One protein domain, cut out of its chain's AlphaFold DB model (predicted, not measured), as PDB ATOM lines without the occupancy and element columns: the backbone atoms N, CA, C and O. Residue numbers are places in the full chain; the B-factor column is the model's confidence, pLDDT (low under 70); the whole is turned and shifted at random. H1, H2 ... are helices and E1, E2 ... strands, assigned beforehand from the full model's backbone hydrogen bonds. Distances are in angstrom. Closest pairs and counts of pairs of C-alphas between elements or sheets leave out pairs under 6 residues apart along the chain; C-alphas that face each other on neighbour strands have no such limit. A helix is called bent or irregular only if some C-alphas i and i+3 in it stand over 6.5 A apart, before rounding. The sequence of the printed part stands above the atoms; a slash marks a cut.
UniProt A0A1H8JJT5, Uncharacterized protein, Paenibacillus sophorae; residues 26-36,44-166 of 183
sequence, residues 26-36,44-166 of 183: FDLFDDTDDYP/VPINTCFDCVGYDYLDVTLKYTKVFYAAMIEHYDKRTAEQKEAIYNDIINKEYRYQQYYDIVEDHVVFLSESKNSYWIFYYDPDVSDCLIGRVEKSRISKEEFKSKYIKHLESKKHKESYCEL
ATOM      1  N   PHE A  26     -97.344 -71.485 -69.639       87.50
ATOM      2  CA  PHE A  26     -95.936 -71.254 -69.337       87.50
ATOM      3  C   PHE A  26     -95.701 -70.153 -68.293       87.50
ATOM      4  O   PHE A  26     -94.651 -70.150 -67.666       87.50
ATOM      5  N   ASP A  27     -96.712 -69.334 -67.973       88.50
ATOM      6  CA  ASP A  27     -96.657 -68.369 -66.859       88.50
ATOM      7  C   ASP A  27     -96.554 -69.051 -65.476       88.50
ATOM      8  O   ASP A  27     -96.398 -68.392 -64.449       88.50
ATOM      9  N   LEU A  28     -96.703 -70.380 -65.414       87.88
ATOM     10  CA  LEU A  28     -96.540 -71.159 -64.184       87.88
ATOM     11  C   LEU A  28     -95.075 -71.340 -63.778       87.88
ATOM     12  O   LEU A  28     -94.806 -71.634 -62.606       87.88
ATOM     13  N   PHE A  29     -94.158 -71.190 -64.732       91.25
ATOM     14  CA  PHE A  29     -92.725 -71.331 -64.532       91.25
ATOM     15  C   PHE A  29     -92.108 -69.947 -64.336       91.25
ATOM     16  O   PHE A  29     -92.462 -68.989 -65.015       91.25
ATOM     17  N   ASP A  30     -91.218 -69.849 -63.357       90.00
ATOM     18  CA  ASP A  30     -90.437 -68.651 -63.071       90.00
ATOM     19  C   ASP A  30     -89.295 -68.489 -64.078       90.00
ATOM     20  O   ASP A  30     -88.974 -67.367 -64.463       90.00
ATOM     21  N   ASP A  31     -88.742 -69.612 -64.539       86.62
ATOM     22  CA  ASP A  31     -87.638 -69.664 -65.489       86.62
ATOM     23  C   ASP A  31     -87.944 -70.652 -66.622       86.62
ATOM     24  O   ASP A  31     -88.427 -71.765 -66.379       86.62
ATOM     25  N   THR A  32     -87.593 -70.253 -67.845       84.38
ATOM     26  CA  THR A  32     -87.528 -71.124 -69.023       84.38
ATOM     27  C   THR A  32     -86.127 -71.016 -69.615       84.38
ATOM     28  O   THR A  32     -85.645 -69.906 -69.845       84.38
ATOM     29  N   ASP A  33     -85.467 -72.150 -69.830       83.25
ATOM     30  CA  ASP A  33     -84.114 -72.219 -70.393       83.25
ATOM     31  C   ASP A  33     -84.054 -73.298 -71.482       83.25
ATOM     32  O   ASP A  33     -84.762 -74.303 -71.422       83.25
ATOM     33  N   ASP A  34     -83.201 -73.096 -72.482       77.50
ATOM     34  CA  ASP A  34     -83.109 -73.989 -73.634       77.50
ATOM     35  C   ASP A  34     -82.424 -75.299 -73.248       77.50
ATOM     36  O   ASP A  34     -82.863 -76.351 -73.681       77.50
ATOM     37  N   TYR A  35     -81.358 -75.267 -72.435       77.31
ATOM     38  CA  TYR A  35     -80.597 -76.479 -72.106       77.31
ATOM     39  C   TYR A  35     -79.934 -76.400 -70.721       77.31
ATOM     40  O   TYR A  35     -78.991 -75.621 -70.524       77.31
ATOM     41  N   PRO A  36     -80.338 -77.234 -69.748       76.69
ATOM     42  CA  PRO A  36     -79.762 -77.192 -68.415       76.69
ATOM     43  C   PRO A  36     -78.327 -77.716 -68.408       76.69
ATOM     44  O   PRO A  36     -78.006 -78.769 -68.963       76.69
ATOM     45  N   VAL A  44     -84.399 -81.008 -61.943       88.69
ATOM     46  CA  VAL A  44     -85.180 -79.845 -62.398       88.69
ATOM     47  C   VAL A  44     -85.567 -78.995 -61.181       88.69
ATOM     48  O   VAL A  44     -86.245 -79.519 -60.276       88.69
ATOM     49  N   PRO A  45     -85.181 -77.705 -61.124       91.12
ATOM     50  CA  PRO A  45     -85.612 -76.807 -60.062       91.12
ATOM     51  C   PRO A  45     -87.137 -76.640 -60.036       91.12
ATOM     52  O   PRO A  45     -87.843 -76.897 -61.009       91.12
ATOM     53  N   ILE A  46     -87.675 -76.268 -58.877       91.31
ATOM     54  CA  ILE A  46     -89.113 -76.017 -58.740       91.31
ATOM     55  C   ILE A  46     -89.469 -74.732 -59.492       91.31
ATOM     56  O   ILE A  46     -88.781 -73.733 -59.339       91.31
ATOM     57  N   ASN A  47     -90.585 -74.764 -60.220       93.12
ATOM     58  CA  ASN A  47     -91.088 -73.686 -61.075       93.12
ATOM     59  C   ASN A  47     -90.157 -73.362 -62.249       93.12
ATOM     60  O   ASN A  47     -90.068 -72.213 -62.654       93.12
ATOM     61  N   THR A  48     -89.501 -74.361 -62.829       92.00
ATOM     62  CA  THR A  48     -88.645 -74.179 -64.009       92.00
ATOM     63  C   THR A  48     -89.098 -75.095 -65.137       92.00
ATOM     64  O   THR A  48     -89.542 -76.222 -64.882       92.00
ATOM     65  N   CYS A  49     -88.992 -74.604 -66.369       91.94
ATOM     66  CA  CYS A  49     -89.173 -75.358 -67.602       91.94
ATOM     67  C   CYS A  49     -87.865 -75.368 -68.403       91.94
ATOM     68  O   CYS A  49     -87.165 -74.362 -68.469       91.94
ATOM     69  N   PHE A  50     -87.540 -76.507 -69.001       90.25
ATOM     70  CA  PHE A  50     -86.436 -76.651 -69.939       90.25
ATOM     71  C   PHE A  50     -86.980 -77.115 -71.280       90.25
ATOM     72  O   PHE A  50     -87.678 -78.131 -71.314       90.25
ATOM     73  N   ASP A  51     -86.666 -76.388 -72.349       83.62
ATOM     74  CA  ASP A  51     -87.248 -76.615 -73.677       83.62
ATOM     75  C   ASP A  51     -86.526 -77.723 -74.461       83.62
ATOM     76  O   ASP A  51     -87.180 -78.458 -75.201       83.62
ATOM     77  N   CYS A  52     -85.218 -77.901 -74.243       83.56
ATOM     78  CA  CYS A  52     -84.433 -79.000 -74.796       83.56
ATOM     79  C   CYS A  52     -83.634 -79.709 -73.687       83.56
ATOM     80  O   CYS A  52     -82.687 -79.186 -73.102       83.56
ATOM     81  N   VAL A  53     -83.988 -80.958 -73.409       80.88
ATOM     82  CA  VAL A  53     -83.210 -81.880 -72.577       80.88
ATOM     83  C   VAL A  53     -82.994 -83.191 -73.313       80.88
ATOM     84  O   VAL A  53     -83.845 -83.614 -74.091       80.88
ATOM     85  N   GLY A  54     -81.872 -83.856 -73.039       75.62
ATOM     86  CA  GLY A  54     -81.636 -85.200 -73.556       75.62
ATOM     87  C   GLY A  54     -82.717 -86.187 -73.100       75.62
ATOM     88  O   GLY A  54     -83.188 -86.141 -71.958       75.62
ATOM     89  N   TYR A  55     -83.102 -87.097 -73.997       73.06
ATOM     90  CA  TYR A  55     -84.103 -88.140 -73.734       73.06
ATOM     91  C   TYR A  55     -83.764 -89.039 -72.527       73.06
ATOM     92  O   TYR A  55     -84.649 -89.621 -71.897       73.06
ATOM     93  N   ASP A  56     -82.484 -89.156 -72.178       72.44
ATOM     94  CA  ASP A  56     -81.982 -89.923 -71.040       72.44
ATOM     95  C   ASP A  56     -82.477 -89.366 -69.696       72.44
ATOM     96  O   ASP A  56     -82.811 -90.126 -68.783       72.44
ATOM     97  N   TYR A  57     -82.617 -88.045 -69.586       77.00
ATOM     98  CA  TYR A  57     -83.155 -87.386 -68.394       77.00
ATOM     99  C   TYR A  57     -84.651 -87.612 -68.201       77.00
ATOM    100  O   TYR A  57     -85.137 -87.706 -67.064       77.00
ATOM    101  N   LEU A  58     -85.380 -87.698 -69.313       75.81
ATOM    102  CA  LEU A  58     -86.814 -87.933 -69.322       75.81
ATOM    103  C   LEU A  58     -87.145 -89.278 -68.665       75.81
ATOM    104  O   LEU A  58     -87.958 -89.333 -67.738       75.81
ATOM    105  N   ASP A  59     -86.454 -90.340 -69.094       70.62
ATOM    106  CA  ASP A  59     -86.650 -91.704 -68.591       70.62
ATOM    107  C   ASP A  59     -86.361 -91.805 -67.088       70.62
ATOM    108  O   ASP A  59     -87.131 -92.394 -66.324       70.62
ATOM    109  N   VAL A  60     -85.268 -91.186 -66.629       73.12
ATOM    110  CA  VAL A  60     -84.916 -91.178 -65.204       73.12
ATOM    111  C   VAL A  60     -85.992 -90.469 -64.385       73.12
ATOM    112  O   VAL A  60     -86.401 -90.988 -63.350       73.12
ATOM    113  N   THR A  61     -86.485 -89.310 -64.831       78.12
ATOM    114  CA  THR A  61     -87.426 -88.509 -64.033       78.12
ATOM    115  C   THR A  61     -88.817 -89.138 -63.974       78.12
ATOM    116  O   THR A  61     -89.432 -89.168 -62.902       78.12
ATOM    117  N   LEU A  62     -89.309 -89.693 -65.087       74.94
ATOM    118  CA  LEU A  62     -90.630 -90.322 -65.143       74.94
ATOM    119  C   LEU A  62     -90.773 -91.460 -64.122       74.94
ATOM    120  O   LEU A  62     -91.814 -91.544 -63.471       74.94
ATOM    121  N   LYS A  63     -89.705 -92.236 -63.876       73.00
ATOM    122  CA  LYS A  63     -89.665 -93.329 -62.878       73.00
ATOM    123  C   LYS A  63     -90.016 -92.901 -61.450       73.00
ATOM    124  O   LYS A  63     -90.437 -93.736 -60.654       73.00
ATOM    125  N   TYR A  64     -89.862 -91.619 -61.116       76.38
ATOM    126  CA  TYR A  64     -90.122 -91.083 -59.775       76.38
ATOM    127  C   TYR A  64     -91.420 -90.278 -59.677       76.38
ATOM    128  O   TYR A  64     -91.719 -89.695 -58.629       76.38
ATOM    129  N   THR A  65     -92.205 -90.228 -60.752       81.88
ATOM    130  CA  THR A  65     -93.455 -89.470 -60.801       81.88
ATOM    131  C   THR A  65     -94.626 -90.378 -61.148       81.88
ATOM    132  O   THR A  65     -94.495 -91.367 -61.858       81.88
ATOM    133  N   LYS A  66     -95.805 -90.041 -60.634       82.81
ATOM    134  CA  LYS A  66     -97.053 -90.700 -60.999       82.81
ATOM    135  C   LYS A  66     -97.666 -89.972 -62.186       82.81
ATOM    136  O   LYS A  66     -98.132 -88.843 -62.019       82.81
ATOM    137  N   VAL A  67     -97.719 -90.621 -63.344       81.75
ATOM    138  CA  VAL A  67     -98.435 -90.092 -64.509       81.75
ATOM    139  C   VAL A  67     -99.922 -89.984 -64.173       81.75
ATOM    140  O   VAL A  67    -100.540 -90.903 -63.629       81.75
ATOM    141  N   PHE A  68    -100.503 -88.823 -64.456       80.12
ATOM    142  CA  PHE A  68    -101.932 -88.589 -64.290       80.12
ATOM    143  C   PHE A  68    -102.580 -87.955 -65.506       80.12
ATOM    144  O   PHE A  68    -103.761 -87.656 -65.417       80.12
ATOM    145  N   TYR A  69    -101.869 -87.714 -66.598       80.69
ATOM    146  CA  TYR A  69    -102.436 -87.427 -67.910       80.69
ATOM    147  C   TYR A  69    -101.375 -87.725 -68.956       80.69
ATOM    148  O   TYR A  69    -100.206 -87.419 -68.741       80.69
ATOM    149  N   ALA A  70    -101.792 -88.311 -70.070       78.88
ATOM    150  CA  ALA A  70    -100.951 -88.482 -71.234       78.88
ATOM    151  C   ALA A  70    -101.721 -87.999 -72.462       78.88
ATOM    152  O   ALA A  70    -102.930 -88.228 -72.568       78.88
ATOM    153  N   ALA A  71    -101.028 -87.322 -73.366       73.62
ATOM    154  CA  ALA A  71    -101.561 -86.911 -74.653       73.62
ATOM    155  C   ALA A  71    -100.587 -87.322 -75.747       73.62
ATOM    156  O   ALA A  71     -99.376 -87.192 -75.582       73.62
ATOM    157  N   MET A  72    -101.132 -87.791 -76.862       74.31
ATOM    158  CA  MET A  72    -100.365 -88.020 -78.074       74.31
ATOM    159  C   MET A  72    -100.642 -86.860 -79.026       74.31
ATOM    160  O   MET A  72    -101.804 -86.543 -79.308       74.31
ATOM    161  N   ILE A  73     -99.573 -86.206 -79.459       72.06
ATOM    162  CA  ILE A  73     -99.610 -85.118 -80.427       72.06
ATOM    163  C   ILE A  73     -99.244 -85.740 -81.766       72.06
ATOM    164  O   ILE A  73     -98.177 -86.330 -81.929       72.06
ATOM    165  N   GLU A  74    -100.181 -85.679 -82.701       66.12
ATOM    166  CA  GLU A  74    -100.045 -86.348 -83.983       66.12
ATOM    167  C   GLU A  74     -99.195 -85.472 -84.891       66.12
ATOM    168  O   GLU A  74     -99.654 -84.444 -85.390       66.12
ATOM    169  N   HIS A  75     -97.957 -85.896 -85.112       57.75
ATOM    170  CA  HIS A  75     -97.082 -85.274 -86.099       57.75
ATOM    171  C   HIS A  75     -97.199 -85.995 -87.459       57.75
ATOM    172  O   HIS A  75     -97.018 -85.394 -88.520       57.75
ATOM    173  N   TYR A  76     -97.612 -87.273 -87.450       53.91
ATOM    174  CA  TYR A  76     -97.731 -88.120 -88.637       53.91
ATOM    175  C   TYR A  76     -99.190 -88.425 -89.004       53.91
ATOM    176  O   TYR A  76     -99.834 -89.333 -88.479       53.91
ATOM    177  N   ASP A  77     -99.690 -87.698 -90.001       54.97
ATOM    178  CA  ASP A  77    -101.099 -87.580 -90.426       54.97
ATOM    179  C   ASP A  77    -101.757 -88.858 -91.024       54.97
ATOM    180  O   ASP A  77    -102.731 -88.793 -91.776       54.97
ATOM    181  N   LYS A  78    -101.210 -90.055 -90.770       63.06
ATOM    182  CA  LYS A  78    -101.557 -91.296 -91.499       63.06
ATOM    183  C   LYS A  78    -102.114 -92.440 -90.645       63.06
ATOM    184  O   LYS A  78    -102.400 -93.501 -91.199       63.06
ATOM    185  N   ARG A  79    -102.271 -92.268 -89.330       69.62
ATOM    186  CA  ARG A  79    -102.664 -93.357 -88.410       69.62
ATOM    187  C   ARG A  79    -104.181 -93.446 -88.207       69.62
ATOM    188  O   ARG A  79    -104.858 -92.431 -88.037       69.62
ATOM    189  N   THR A  80    -104.728 -94.663 -88.183       74.75
ATOM    190  CA  THR A  80    -106.142 -94.916 -87.846       74.75
ATOM    191  C   THR A  80    -106.389 -94.770 -86.340       74.75
ATOM    192  O   THR A  80    -105.459 -94.854 -85.540       74.75
ATOM    193  N   ALA A  81    -107.648 -94.589 -85.923       72.56
ATOM    194  CA  ALA A  81    -108.011 -94.509 -84.501       72.56
ATOM    195  C   ALA A  81    -107.577 -95.751 -83.696       72.56
ATOM    196  O   ALA A  81    -107.106 -95.626 -82.570       72.56
ATOM    197  N   GLU A  82    -107.668 -96.937 -84.297       75.00
ATOM    198  CA  GLU A  82    -107.258 -98.207 -83.682       75.00
ATOM    199  C   GLU A  82    -105.743 -98.272 -83.463       75.00
ATOM    200  O   GLU A  82    -105.279 -98.735 -82.424       75.00
ATOM    201  N   GLN A  83    -104.955 -97.773 -84.424       74.81
ATOM    202  CA  GLN A  83    -103.501 -97.687 -84.283       74.81
ATOM    203  C   GLN A  83    -103.124 -96.727 -83.155       74.81
ATOM    204  O   GLN A  83    -102.295 -97.071 -82.316       74.81
ATOM    205  N   LYS A  84    -103.782 -95.563 -83.092       71.94
ATOM    206  CA  LYS A  84    -103.598 -94.568 -82.024       71.94
ATOM    207  C   LYS A  84    -103.900 -95.162 -80.646       71.94
ATOM    208  O   LYS A  84    -103.110 -95.009 -79.719       71.94
ATOM    209  N   GLU A  85    -105.003 -95.896 -80.524       72.44
ATOM    210  CA  GLU A  85    -105.369 -96.590 -79.287       72.44
ATOM    211  C   GLU A  85    -104.360 -97.691 -78.918       72.44
ATOM    212  O   GLU A  85    -104.019 -97.845 -77.745       72.44
ATOM    213  N   ALA A  86    -103.838 -98.436 -79.895       73.69
ATOM    214  CA  ALA A  86    -102.815 -99.451 -79.656       73.69
ATOM    215  C   ALA A  86    -101.501 -98.841 -79.142       73.69
ATOM    216  O   ALA A  86    -100.947 -99.350 -78.173       73.69
ATOM    217  N   ILE A  87    -101.040 -97.735 -79.735       71.19
ATOM    218  CA  ILE A  87     -99.843 -96.999 -79.292       71.19
ATOM    219  C   ILE A  87    -100.042 -96.452 -77.882       71.19
ATOM    220  O   ILE A  87     -99.180 -96.619 -77.027       71.19
ATOM    221  N   TYR A  88    -101.201 -95.855 -77.606       69.88
ATOM    222  CA  TYR A  88    -101.535 -95.381 -76.268       69.88
ATOM    223  C   TYR A  88    -101.506 -96.510 -75.237       69.88
ATOM    224  O   TYR A  88    -100.879 -96.393 -74.184       69.88
ATOM    225  N   ASN A  89    -102.166 -97.626 -75.547       68.88
ATOM    226  CA  ASN A  89    -102.155 -98.795 -74.682       68.88
ATOM    227  C   ASN A  89    -100.739 -99.343 -74.515       68.88
ATOM    228  O   ASN A  89    -100.424 -99.842 -73.447       68.88
ATOM    229  N   ASP A  90     -99.881 -99.257 -75.524       69.81
ATOM    230  CA  ASP A  90     -98.484 -99.658 -75.411       69.81
ATOM    231  C   ASP A  90     -97.705 -98.721 -74.475       69.81
ATOM    232  O   ASP A  90     -97.063 -99.209 -73.551       69.81
ATOM    233  N   ILE A  91     -97.849 -97.397 -74.611       66.56
ATOM    234  CA  ILE A  91     -97.248 -96.389 -73.715       66.56
ATOM    235  C   ILE A  91     -97.650 -96.641 -72.253       66.56
ATOM    236  O   ILE A  91     -96.793 -96.673 -71.372       66.56
ATOM    237  N   ILE A  92     -98.943 -96.869 -71.998       60.81
ATOM    238  CA  ILE A  92     -99.483 -97.073 -70.644       60.81
ATOM    239  C   ILE A  92     -99.215 -98.492 -70.116       60.81
ATOM    240  O   ILE A  92     -98.928 -98.680 -68.942       60.81
ATOM    241  N   ASN A  93     -99.272 -99.540 -70.938       58.25
ATOM    242  CA  ASN A  93     -99.016-100.905 -70.451       58.25
ATOM    243  C   ASN A  93     -97.514-101.196 -70.301       58.25
ATOM    244  O   ASN A  93     -97.126-102.035 -69.481       58.25
ATOM    245  N   LYS A  94     -96.649-100.485 -71.037       57.00
ATOM    246  CA  LYS A  94     -95.193-100.501 -70.834       57.00
ATOM    247  C   LYS A  94     -94.746 -99.751 -69.579       57.00
ATOM    248  O   LYS A  94     -93.565 -99.835 -69.245       57.00
ATOM    249  N   GLU A  95     -95.661 -99.180 -68.792       48.41
ATOM    250  CA  GLU A  95     -95.386 -98.734 -67.416       48.41
ATOM    251  C   GLU A  95     -94.820 -99.854 -66.513       48.41
ATOM    252  O   GLU A  95     -94.261 -99.581 -65.453       48.41
ATOM    253  N   TYR A  96     -94.887-101.124 -66.935       42.41
ATOM    254  CA  TYR A  96     -94.210-102.239 -66.261       42.41
ATOM    255  C   TYR A  96     -92.731-102.434 -66.645       42.41
ATOM    256  O   TYR A  96     -92.049-103.245 -66.015       42.41
ATOM    257  N   ARG A  97     -92.207-101.738 -67.662       43.06
ATOM    258  CA  ARG A  97     -90.820-101.866 -68.148       43.06
ATOM    259  C   ARG A  97     -90.303-100.553 -68.750       43.06
ATOM    260  O   ARG A  97     -90.044-100.486 -69.949       43.06
ATOM    261  N   TYR A  98     -90.063 -99.541 -67.917       45.38
ATOM    262  CA  TYR A  98     -89.318 -98.316 -68.271       45.38
ATOM    263  C   TYR A  98     -87.815 -98.589 -68.529       45.38
ATOM    264  O   TYR A  98     -86.928 -98.066 -67.855       45.38
ATOM    265  N   GLN A  99     -87.525 -99.523 -69.437       40.72
ATOM    266  CA  GLN A  99     -86.177 -99.942 -69.823       40.72
ATOM    267  C   GLN A  99     -86.006-100.173 -71.328       40.72
ATOM    268  O   GLN A  99     -84.923-100.580 -71.739       40.72
ATOM    269  N   GLN A 100     -87.015 -99.956 -72.176       40.59
ATOM    270  CA  GLN A 100     -86.849-100.208 -73.610       40.59
ATOM    271  C   GLN A 100     -87.396 -99.059 -74.449       40.59
ATOM    272  O   GLN A 100     -88.573 -99.048 -74.789       40.59
ATOM    273  N   TYR A 101     -86.475 -98.134 -74.742       50.69
ATOM    274  CA  TYR A 101     -86.393 -97.285 -75.929       50.69
ATOM    275  C   TYR A 101     -87.710 -96.628 -76.361       50.69
ATOM    276  O   TYR A 101     -88.548 -97.231 -77.036       50.69
ATOM    277  N   TYR A 102     -87.845 -95.345 -76.019       50.19
ATOM    278  CA  TYR A 102     -88.869 -94.470 -76.588       50.19
ATOM    279  C   TYR A 102     -88.771 -94.358 -78.125       50.19
ATOM    280  O   TYR A 102     -89.725 -93.916 -78.758       50.19
ATOM    281  N   ASP A 103     -87.689 -94.860 -78.729       47.12
ATOM    282  CA  ASP A 103     -87.474 -95.087 -80.166       47.12
ATOM    283  C   ASP A 103     -88.621 -95.854 -80.861       47.12
ATOM    284  O   ASP A 103     -88.702 -95.880 -82.085       47.12
ATOM    285  N   ILE A 104     -89.496 -96.528 -80.104       49.28
ATOM    286  CA  ILE A 104     -90.647 -97.274 -80.642       49.28
ATOM    287  C   ILE A 104     -91.860 -96.357 -80.891       49.28
ATOM    288  O   ILE A 104     -92.750 -96.701 -81.674       49.28
ATOM    289  N   VAL A 105     -91.934 -95.202 -80.230       58.47
ATOM    290  CA  VAL A 105     -93.083 -94.303 -80.355       58.47
ATOM    291  C   VAL A 105     -92.804 -93.307 -81.472       58.47
ATOM    292  O   VAL A 105     -92.066 -92.361 -81.268       58.47
ATOM    293  N   GLU A 106     -93.402 -93.509 -82.649       61.09
ATOM    294  CA  GLU A 106     -93.212 -92.580 -83.783       61.09
ATOM    295  C   GLU A 106     -93.987 -91.252 -83.631       61.09
ATOM    296  O   GLU A 106     -93.910 -90.428 -84.522       61.09
ATOM    297  N   ASP A 107     -94.771 -91.036 -82.568       69.69
ATOM    298  CA  ASP A 107     -95.524 -89.784 -82.356       69.69
ATOM    299  C   ASP A 107     -95.006 -89.031 -81.126       69.69
ATOM    300  O   ASP A 107     -94.426 -89.619 -80.212       69.69
ATOM    301  N   HIS A 108     -95.268 -87.725 -81.075       76.00
ATOM    302  CA  HIS A 108     -94.883 -86.897 -79.941       76.00
ATOM    303  C   HIS A 108     -95.798 -87.211 -78.757       76.00
ATOM    304  O   HIS A 108     -97.023 -87.328 -78.899       76.00
ATOM    305  N   VAL A 109     -95.223 -87.336 -77.563       77.56
ATOM    306  CA  VAL A 109     -95.981 -87.711 -76.364       77.56
ATOM    307  C   VAL A 109     -95.771 -86.696 -75.265       77.56
ATOM    308  O   VAL A 109     -94.650 -86.316 -74.951       77.56
ATOM    309  N   VAL A 110     -96.869 -86.308 -74.626       82.81
ATOM    310  CA  VAL A 110     -96.844 -85.499 -73.416       82.81
ATOM    311  C   VAL A 110     -97.303 -86.325 -72.235       82.81
ATOM    312  O   VAL A 110     -98.369 -86.934 -72.292       82.81
ATOM    313  N   PHE A 111     -96.580 -86.230 -71.126       84.44
ATOM    314  CA  PHE A 111     -97.036 -86.675 -69.820       84.44
ATOM    315  C   PHE A 111     -97.193 -85.485 -68.879       84.44
ATOM    316  O   PHE A 111     -96.295 -84.655 -68.747       84.44
ATOM    317  N   LEU A 112     -98.324 -85.429 -68.176       88.31
ATOM    318  CA  LEU A 112     -98.433 -84.669 -66.940       88.31
ATOM    319  C   LEU A 112     -98.399 -85.651 -65.780       88.31
ATOM    320  O   LEU A 112     -99.206 -86.588 -65.702       88.31
ATOM    321  N   SER A 113     -97.477 -85.407 -64.865       88.81
ATOM    322  CA  SER A 113     -97.214 -86.308 -63.753       88.81
ATOM    323  C   SER A 113     -97.120 -85.550 -62.446       88.81
ATOM    324  O   SER A 113     -96.965 -84.331 -62.397       88.81
ATOM    325  N   GLU A 114     -97.229 -86.272 -61.344       90.75
ATOM    326  CA  GLU A 114     -97.114 -85.697 -60.019       90.75
ATOM    327  C   GLU A 114     -96.117 -86.456 -59.155       90.75
ATOM    328  O   GLU A 114     -96.024 -87.679 -59.164       90.75
ATOM    329  N   SER A 115     -95.392 -85.689 -58.360       91.19
ATOM    330  CA  SER A 115     -94.601 -86.171 -57.233       91.19
ATOM    331  C   SER A 115     -95.269 -85.718 -55.931       91.19
ATOM    332  O   SER A 115     -96.350 -85.118 -55.946       91.19
ATOM    333  N   LYS A 116     -94.625 -85.952 -54.782       90.75
ATOM    334  CA  LYS A 116     -95.148 -85.519 -53.477       90.75
ATOM    335  C   LYS A 116     -95.509 -84.023 -53.458       90.75
ATOM    336  O   LYS A 116     -96.623 -83.686 -53.070       90.75
ATOM    337  N   ASN A 117     -94.612 -83.162 -53.948       93.94
ATOM    338  CA  ASN A 117     -94.712 -81.699 -53.794       93.94
ATOM    339  C   ASN A 117     -94.817 -80.922 -55.116       93.94
ATOM    340  O   ASN A 117     -94.985 -79.705 -55.094       93.94
ATOM    341  N   SER A 118     -94.712 -81.593 -56.264       96.25
ATOM    342  CA  SER A 118     -94.663 -80.912 -57.564       96.25
ATOM    343  C   SER A 118     -95.514 -81.609 -58.617       96.25
ATOM    344  O   SER A 118     -95.615 -82.843 -58.612       96.25
ATOM    345  N   TYR A 119     -96.083 -80.812 -59.516       96.44
ATOM    346  CA  TYR A 119     -96.564 -81.246 -60.823       96.44
ATOM    347  C   TYR A 119     -95.436 -81.158 -61.842       96.44
ATOM    348  O   TYR A 119     -94.525 -80.343 -61.705       96.44
ATOM    349  N   TRP A 120     -95.504 -82.022 -62.839       94.31
ATOM    350  CA  TRP A 120     -94.499 -82.176 -63.869       94.31
ATOM    351  C   TRP A 120     -95.163 -82.193 -65.237       94.31
ATOM    352  O   TRP A 120     -96.259 -82.742 -65.381       94.31
ATOM    353  N   ILE A 121     -94.484 -81.614 -66.216       92.31
ATOM    354  CA  ILE A 121     -94.757 -81.783 -67.635       92.31
ATOM    355  C   ILE A 121     -93.525 -82.392 -68.289       92.31
ATOM    356  O   ILE A 121     -92.399 -81.985 -68.018       92.31
ATOM    357  N   PHE A 122     -93.767 -83.368 -69.145       88.56
ATOM    358  CA  PHE A 122     -92.770 -84.052 -69.940       88.56
ATOM    359  C   PHE A 122     -93.281 -84.080 -71.368       88.56
ATOM    360  O   PHE A 122     -94.388 -84.556 -71.593       88.56
ATOM    361  N   TYR A 123     -92.506 -83.578 -72.314       85.75
ATOM    362  CA  TYR A 123     -92.798 -83.641 -73.737       85.75
ATOM    363  C   TYR A 123     -91.650 -84.380 -74.413       85.75
ATOM    364  O   TYR A 123     -90.491 -84.003 -74.256       85.75
ATOM    365  N   TYR A 124     -91.990 -85.440 -75.130       80.56
ATOM    366  CA  TYR A 124     -91.066 -86.297 -75.849       80.56
ATOM    367  C   TYR A 124     -91.295 -86.160 -77.349       80.56
ATOM    368  O   TYR A 124     -92.416 -86.377 -77.819       80.56
ATOM    369  N   ASP A 125     -90.222 -85.853 -78.069       76.62
ATOM    370  CA  ASP A 125     -90.164 -85.884 -79.525       76.62
ATOM    371  C   ASP A 125     -89.180 -86.992 -79.961       76.62
ATOM    372  O   ASP A 125     -87.981 -86.907 -79.665       76.62
ATOM    373  N   PRO A 126     -89.669 -88.057 -80.620       69.25
ATOM    374  CA  PRO A 126     -88.847 -89.185 -81.043       69.25
ATOM    375  C   PRO A 126     -87.835 -88.852 -82.139       69.25
ATOM    376  O   PRO A 126     -86.862 -89.591 -82.291       69.25
ATOM    377  N   ASP A 127     -88.034 -87.777 -82.901       67.38
ATOM    378  CA  ASP A 127     -87.208 -87.481 -84.070       67.38
ATOM    379  C   ASP A 127     -85.974 -86.652 -83.728       67.38
ATOM    380  O   ASP A 127     -84.937 -86.773 -84.386       67.38
ATOM    381  N   VAL A 128     -86.067 -85.798 -82.708       65.38
ATOM    382  CA  VAL A 128     -85.036 -84.785 -82.434       65.38
ATOM    383  C   VAL A 128     -84.216 -85.051 -81.177       65.38
ATOM    384  O   VAL A 128     -83.277 -84.306 -80.925       65.38
ATOM    385  N   SER A 129     -84.488 -86.121 -80.415       64.06
ATOM    386  CA  SER A 129     -83.825 -86.458 -79.129       64.06
ATOM    387  C   SER A 129     -83.890 -85.374 -78.036       64.06
ATOM    388  O   SER A 129     -83.533 -85.655 -76.888       64.06
ATOM    389  N   ASP A 130     -84.361 -84.174 -78.376       68.56
ATOM    390  CA  ASP A 130     -84.633 -83.058 -77.489       68.56
ATOM    391  C   ASP A 130     -86.058 -83.182 -76.943       68.56
ATOM    392  O   ASP A 130     -87.030 -83.394 -77.668       68.56
ATOM    393  N   CYS A 131     -86.172 -83.073 -75.629       82.56
ATOM    394  CA  CYS A 131     -87.420 -83.168 -74.889       82.56
ATOM    395  C   CYS A 131     -87.659 -81.871 -74.119       82.56
ATOM    396  O   CYS A 131     -86.703 -81.205 -73.733       82.56
ATOM    397  N   LEU A 132     -88.913 -81.569 -73.790       87.62
ATOM    398  CA  LEU A 132     -89.228 -80.520 -72.822       87.62
ATOM    399  C   LEU A 132     -89.566 -81.142 -71.468       87.62
ATOM    400  O   LEU A 132     -90.278 -82.147 -71.375       87.62
ATOM    401  N   ILE A 133     -89.065 -80.536 -70.394       91.38
ATOM    402  CA  ILE A 133     -89.344 -80.944 -69.016       91.38
ATOM    403  C   ILE A 133     -89.629 -79.722 -68.151       91.38
ATOM    404  O   ILE A 133     -88.840 -78.788 -68.082       91.38
ATOM    405  N   GLY A 134     -90.747 -79.741 -67.436       93.25
ATOM    406  CA  GLY A 134     -91.125 -78.662 -66.534       93.25
ATOM    407  C   GLY A 134     -91.590 -79.185 -65.189       93.25
ATOM    408  O   GLY A 134     -92.233 -80.231 -65.097       93.25
ATOM    409  N   ARG A 135     -91.288 -78.435 -64.131       94.81
ATOM    410  CA  ARG A 135     -91.681 -78.745 -62.755       94.81
ATOM    411  C   ARG A 135     -92.349 -77.537 -62.113       94.81
ATOM    412  O   ARG A 135     -91.755 -76.473 -62.060       94.81
ATOM    413  N   VAL A 136     -93.537 -77.713 -61.542       96.12
ATOM    414  CA  VAL A 136     -94.309 -76.657 -60.861       96.12
ATOM    415  C   VAL A 136     -94.652 -77.087 -59.439       96.12
ATOM    416  O   VAL A 136     -95.014 -78.240 -59.198       96.12
ATOM    417  N   GLU A 137     -94.552 -76.182 -58.471       96.50
ATOM    418  CA  GLU A 137     -94.968 -76.461 -57.096       96.50
ATOM    419  C   GLU A 137     -96.491 -76.620 -56.969       96.50
ATOM    420  O   GLU A 137     -97.265 -75.830 -57.509       96.50
ATOM    421  N   LYS A 138     -96.944 -77.600 -56.175       96.00
ATOM    422  CA  LYS A 138     -98.382 -77.810 -55.911       96.00
ATOM    423  C   LYS A 138     -99.052 -76.651 -55.159       96.00
ATOM    424  O   LYS A 138    -100.274 -76.579 -55.121       96.00
ATOM    425  N   SER A 139     -98.272 -75.768 -54.538       94.50
ATOM    426  CA  SER A 139     -98.766 -74.563 -53.858       94.50
ATOM    427  C   SER A 139     -99.295 -73.508 -54.842       94.50
ATOM    428  O   SER A 139    -100.160 -72.716 -54.473       94.50
ATOM    429  N   ARG A 140     -98.787 -73.497 -56.085       93.44
ATOM    430  CA  ARG A 140     -99.104 -72.484 -57.101       93.44
ATOM    431  C   ARG A 140    -100.390 -72.755 -57.857       93.44
ATOM    432  O   ARG A 140    -101.019 -71.826 -58.348       93.44
ATOM    433  N   ILE A 141    -100.734 -74.024 -58.016       94.94
ATOM    434  CA  ILE A 141    -101.807 -74.443 -58.906       94.94
ATOM    435  C   ILE A 141    -102.399 -75.759 -58.422       94.94
ATOM    436  O   ILE A 141    -101.690 -76.581 -57.856       94.94
ATOM    437  N   SER A 142    -103.695 -75.976 -58.638       95.00
ATOM    438  CA  SER A 142    -104.311 -77.287 -58.400       95.00
ATOM    439  C   SER A 142    -104.010 -78.259 -59.544       95.00
ATOM    440  O   SER A 142    -103.689 -77.854 -60.661       95.00
ATOM    441  N   LYS A 143    -104.162 -79.565 -59.307       92.56
ATOM    442  CA  LYS A 143    -103.977 -80.591 -60.346       92.56
ATOM    443  C   LYS A 143    -104.917 -80.369 -61.533       92.56
ATOM    444  O   LYS A 143    -104.515 -80.475 -62.692       92.56
ATOM    445  N   GLU A 144    -106.174 -80.075 -61.227       92.06
ATOM    446  CA  GLU A 144    -107.248 -79.857 -62.188       92.06
ATOM    447  C   GLU A 144    -106.975 -78.609 -63.027       92.06
ATOM    448  O   GLU A 144    -107.126 -78.641 -64.250       92.06
ATOM    449  N   GLU A 145    -106.517 -77.533 -62.391       93.00
ATOM    450  CA  GLU A 145    -106.164 -76.299 -63.084       93.00
ATOM    451  C   GLU A 145    -104.895 -76.460 -63.928       93.00
ATOM    452  O   GLU A 145    -104.878 -75.999 -65.066       93.00
ATOM    453  N   PHE A 146    -103.874 -77.170 -63.435       92.56
ATOM    454  CA  PHE A 146    -102.648 -77.454 -64.189       92.56
ATOM    455  C   PHE A 146    -102.965 -78.207 -65.481       92.56
ATOM    456  O   PHE A 146    -102.591 -77.774 -66.572       92.56
ATOM    457  N   LYS A 147    -103.760 -79.279 -65.370       89.12
ATOM    458  CA  LYS A 147    -104.262 -80.023 -66.527       89.12
ATOM    459  C   LYS A 147    -105.086 -79.132 -67.455       89.12
ATOM    460  O   LYS A 147    -104.891 -79.172 -68.664       89.12
ATOM    461  N   SER A 148    -106.010 -78.340 -66.910       88.62
ATOM    462  CA  SER A 148    -106.884 -77.486 -67.719       88.62
ATOM    463  C   SER A 148    -106.104 -76.421 -68.490       88.62
ATOM    464  O   SER A 148    -106.360 -76.228 -69.677       88.62
ATOM    465  N   LYS A 149    -105.132 -75.756 -67.852       90.94
ATOM    466  CA  LYS A 149    -104.251 -74.785 -68.510       90.94
ATOM    467  C   LYS A 149    -103.420 -75.446 -69.603       90.94
ATOM    468  O   LYS A 149    -103.298 -74.870 -70.680       90.94
ATOM    469  N   TYR A 150    -102.914 -76.655 -69.363       87.81
ATOM    470  CA  TYR A 150    -102.152 -77.371 -70.377       87.81
ATOM    471  C   TYR A 150    -103.002 -77.787 -71.582       87.81
ATOM    472  O   TYR A 150    -102.610 -77.552 -72.719       87.81
ATOM    473  N   ILE A 151    -104.198 -78.342 -71.358       84.56
ATOM    474  CA  ILE A 151    -105.119 -78.693 -72.451       84.56
ATOM    475  C   ILE A 151    -105.444 -77.452 -73.283       84.56
ATOM    476  O   ILE A 151    -105.320 -77.492 -74.500       84.56
ATOM    477  N   LYS A 152    -105.757 -76.319 -72.642       85.50
ATOM    478  CA  LYS A 152    -105.971 -75.047 -73.352       85.50
ATOM    479  C   LYS A 152    -104.748 -74.618 -74.161       85.50
ATOM    480  O   LYS A 152    -104.902 -74.103 -75.267       85.50
ATOM    481  N   HIS A 153    -103.542 -74.826 -73.628       84.50
ATOM    482  CA  HIS A 153    -102.308 -74.572 -74.364       84.50
ATOM    483  C   HIS A 153    -102.226 -75.446 -75.624       84.50
ATOM    484  O   HIS A 153    -102.060 -74.902 -76.714       84.50
ATOM    485  N   LEU A 154    -102.443 -76.759 -75.511       77.00
ATOM    486  CA  LEU A 154    -102.484 -77.666 -76.665       77.00
ATOM    487  C   LEU A 154    -103.566 -77.269 -77.678       77.00
ATOM    488  O   LEU A 154    -103.324 -77.227 -78.879       77.00
ATOM    489  N   GLU A 155    -104.760 -76.908 -77.213       75.06
ATOM    490  CA  GLU A 155    -105.856 -76.458 -78.074       75.06
ATOM    491  C   GLU A 155    -105.540 -75.151 -78.806       75.06
ATOM    492  O   GLU A 155    -105.911 -74.990 -79.965       75.06
ATOM    493  N   SER A 156    -104.797 -74.232 -78.190       74.06
ATOM    494  CA  SER A 156    -104.327 -73.030 -78.890       74.06
ATOM    495  C   SER A 156    -103.359 -73.365 -80.036       74.06
ATOM    496  O   SER A 156    -103.276 -72.631 -81.022       74.06
ATOM    497  N   LYS A 157    -102.664 -74.506 -79.932       66.81
ATOM    498  CA  LYS A 157    -101.749 -75.045 -80.943       66.81
ATOM    499  C   LYS A 157    -102.460 -75.954 -81.966       66.81
ATOM    500  O   LYS A 157    -101.962 -76.055 -83.084       66.81
ATOM    501  N   LYS A 158    -103.672 -76.475 -81.678       55.84
ATOM    502  CA  LYS A 158    -104.558 -77.241 -82.608       55.84
ATOM    503  C   LYS A 158    -104.805 -76.571 -83.954       55.84
ATOM    504  O   LYS A 158    -105.073 -77.251 -84.936       55.84
ATOM    505  N   HIS A 159    -104.677 -75.251 -84.053       46.84
ATOM    506  CA  HIS A 159    -104.740 -74.577 -85.351       46.84
ATOM    507  C   HIS A 159    -103.539 -74.884 -86.274       46.84
ATOM    508  O   HIS A 159    -103.514 -74.396 -87.404       46.84
ATOM    509  N   LYS A 160    -102.567 -75.687 -85.817       47.50
ATOM    510  CA  LYS A 160    -101.392 -76.138 -86.573       47.50
ATOM    511  C   LYS A 160    -101.191 -77.667 -86.592       47.50
ATOM    512  O   LYS A 160    -100.587 -78.136 -87.547       47.50
ATOM    513  N   GLU A 161    -101.711 -78.426 -85.618       48.69
ATOM    514  CA  GLU A 161    -101.475 -79.881 -85.441       48.69
ATOM    515  C   GLU A 161    -102.728 -80.622 -84.907       48.69
ATOM    516  O   GLU A 161    -103.605 -80.006 -84.298       48.69
ATOM    517  N   SER A 162    -102.839 -81.941 -85.124       48.44
ATOM    518  CA  SER A 162    -103.948 -82.795 -84.642       48.44
ATOM    519  C   SER A 162    -103.613 -83.434 -83.281       48.44
ATOM    520  O   SER A 162    -102.479 -83.837 -83.044       48.44
ATOM    521  N   TYR A 163    -104.588 -83.546 -82.366       51.03
ATOM    522  CA  TYR A 163    -104.371 -84.086 -81.011       51.03
ATOM    523  C   TYR A 163    -105.451 -85.103 -80.637       51.03
ATOM    524  O   TYR A 163    -106.646 -84.827 -80.789       51.03
ATOM    525  N   CYS A 164    -105.039 -86.231 -80.057       50.81
ATOM    526  CA  CYS A 164    -105.937 -87.228 -79.480       50.81
ATOM    527  C   CYS A 164    -105.870 -87.176 -77.943       50.81
ATOM    528  O   CYS A 164    -104.829 -87.435 -77.340       50.81
ATOM    529  N   GLU A 165    -106.991 -86.834 -77.299       50.22
ATOM    530  CA  GLU A 165    -107.126 -86.847 -75.837       50.22
ATOM    531  C   GLU A 165    -107.747 -88.170 -75.381       50.22
ATOM    532  O   GLU A 165    -108.867 -88.492 -75.781       50.22
ATOM    533  N   LEU A 166    -107.065 -88.924 -74.511       49.59
ATOM    534  CA  LEU A 166    -107.605 -90.167 -73.949       49.59
ATOM    535  C   LEU A 166    -107.797 -90.062 -72.419       49.59
ATOM    536  O   LEU A 166    -106.940 -89.525 -71.711       49.59
TER     537      LEU A 166
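This is residues 26 to 36 and 44 to 166 of the 183 residues of an uncharacterized protein of Paenibacillus sophorae (UniProt A0A1H8JJT5). A curled, twisted sheet of seven strands makes the core, with H3 over one face and H1 and H2 over the other, as three layers, helices on both faces of a sheet. H1 and H2 cover different parts of their face: H1 is over E6 and E5, H2 over E3 near the E7 edge. The sheet runs E1 E2 E6 E5 E4 E3 E7 and is mixed; along the chain come E1 E2 H1 E3 H2 E4 E5 E6 H3 E7. The printed part has 134 residues, with three named helices and seven named strands, class mixed. It is compact, with a radius of gyration of the C-alphas of 14.3 A, and spans 40 by 34 by 26 A.

Start at edge strand E1, residues 31 to 33, parallel to E2, residues 48 to 54; N 49 and O 31 are 2.9 A apart. E2 is antiparallel to E6, residues 130 to 137, with N 50 and O 133 at 2.8 A. E4, residues 108 to 114, E5, residues 118 to 124, and E6 form a meander, each strand the antiparallel neighbour of the one before, in two hairpins; look for N 111 and O 122 at 2.8 A, and N 121 and O 134 at 2.9 A. E3, residues 66 to 74, is antiparallel to E4, with N 71 and O 110 at 2.9 A, and to edge strand E7, residues 162 to 165, with N 74 and O 162 at 3.0 A. H1, residues 55 to 62, is on the sheet at a height of 8.7 A, along the strands; its closest C-alphas to E6 are Tyr 55 and Cys 131, 6.1 A. H2, residues 81 to 96, is on the same face at 10.1 A, only just slantwise to E3 at 31 degrees on the local plane; the closest C-alphas are Met 72 and Tyr 88, 7.7 A. H3, residues 143 to 157, is on the opposite face at 7.9 A, over E4 and along it at 13 degrees on the local plane; the closest C-alphas are Leu 112 and Lys 147, 7.5 A. Every O i to N i+4 pair is within hydrogen-bond range in H1 and H3, and 10 of 12 in H2.

Find C-alpha 31 at (-87.638, -69.664, -65.489), where E1 begins. E3 runs 23.6 A and bends by 52 degrees at residue 69. H2 runs 24.1 A from C-alpha 81 at (-108.011, -94.509, -84.501); it is only just irregular, with C-alphas 93 and 96 6.51 A apart. E6 runs 23.8 A and H3 21.4 A; E7 ends at C-alpha 165, (-107.126, -86.847, -75.837).

The C-alphas farthest apart, of Lys 78 and Ser 139, are 41.3 A apart. Residues 37 to 43 are not printed; C-alphas 36 and 44 are 8.5 A apart across this cut. The link from H2 to E4 is long. The model's pLDDT is under 70 at residues 74 to 79, 88 to 107, 126 to 130 and 157 to 166.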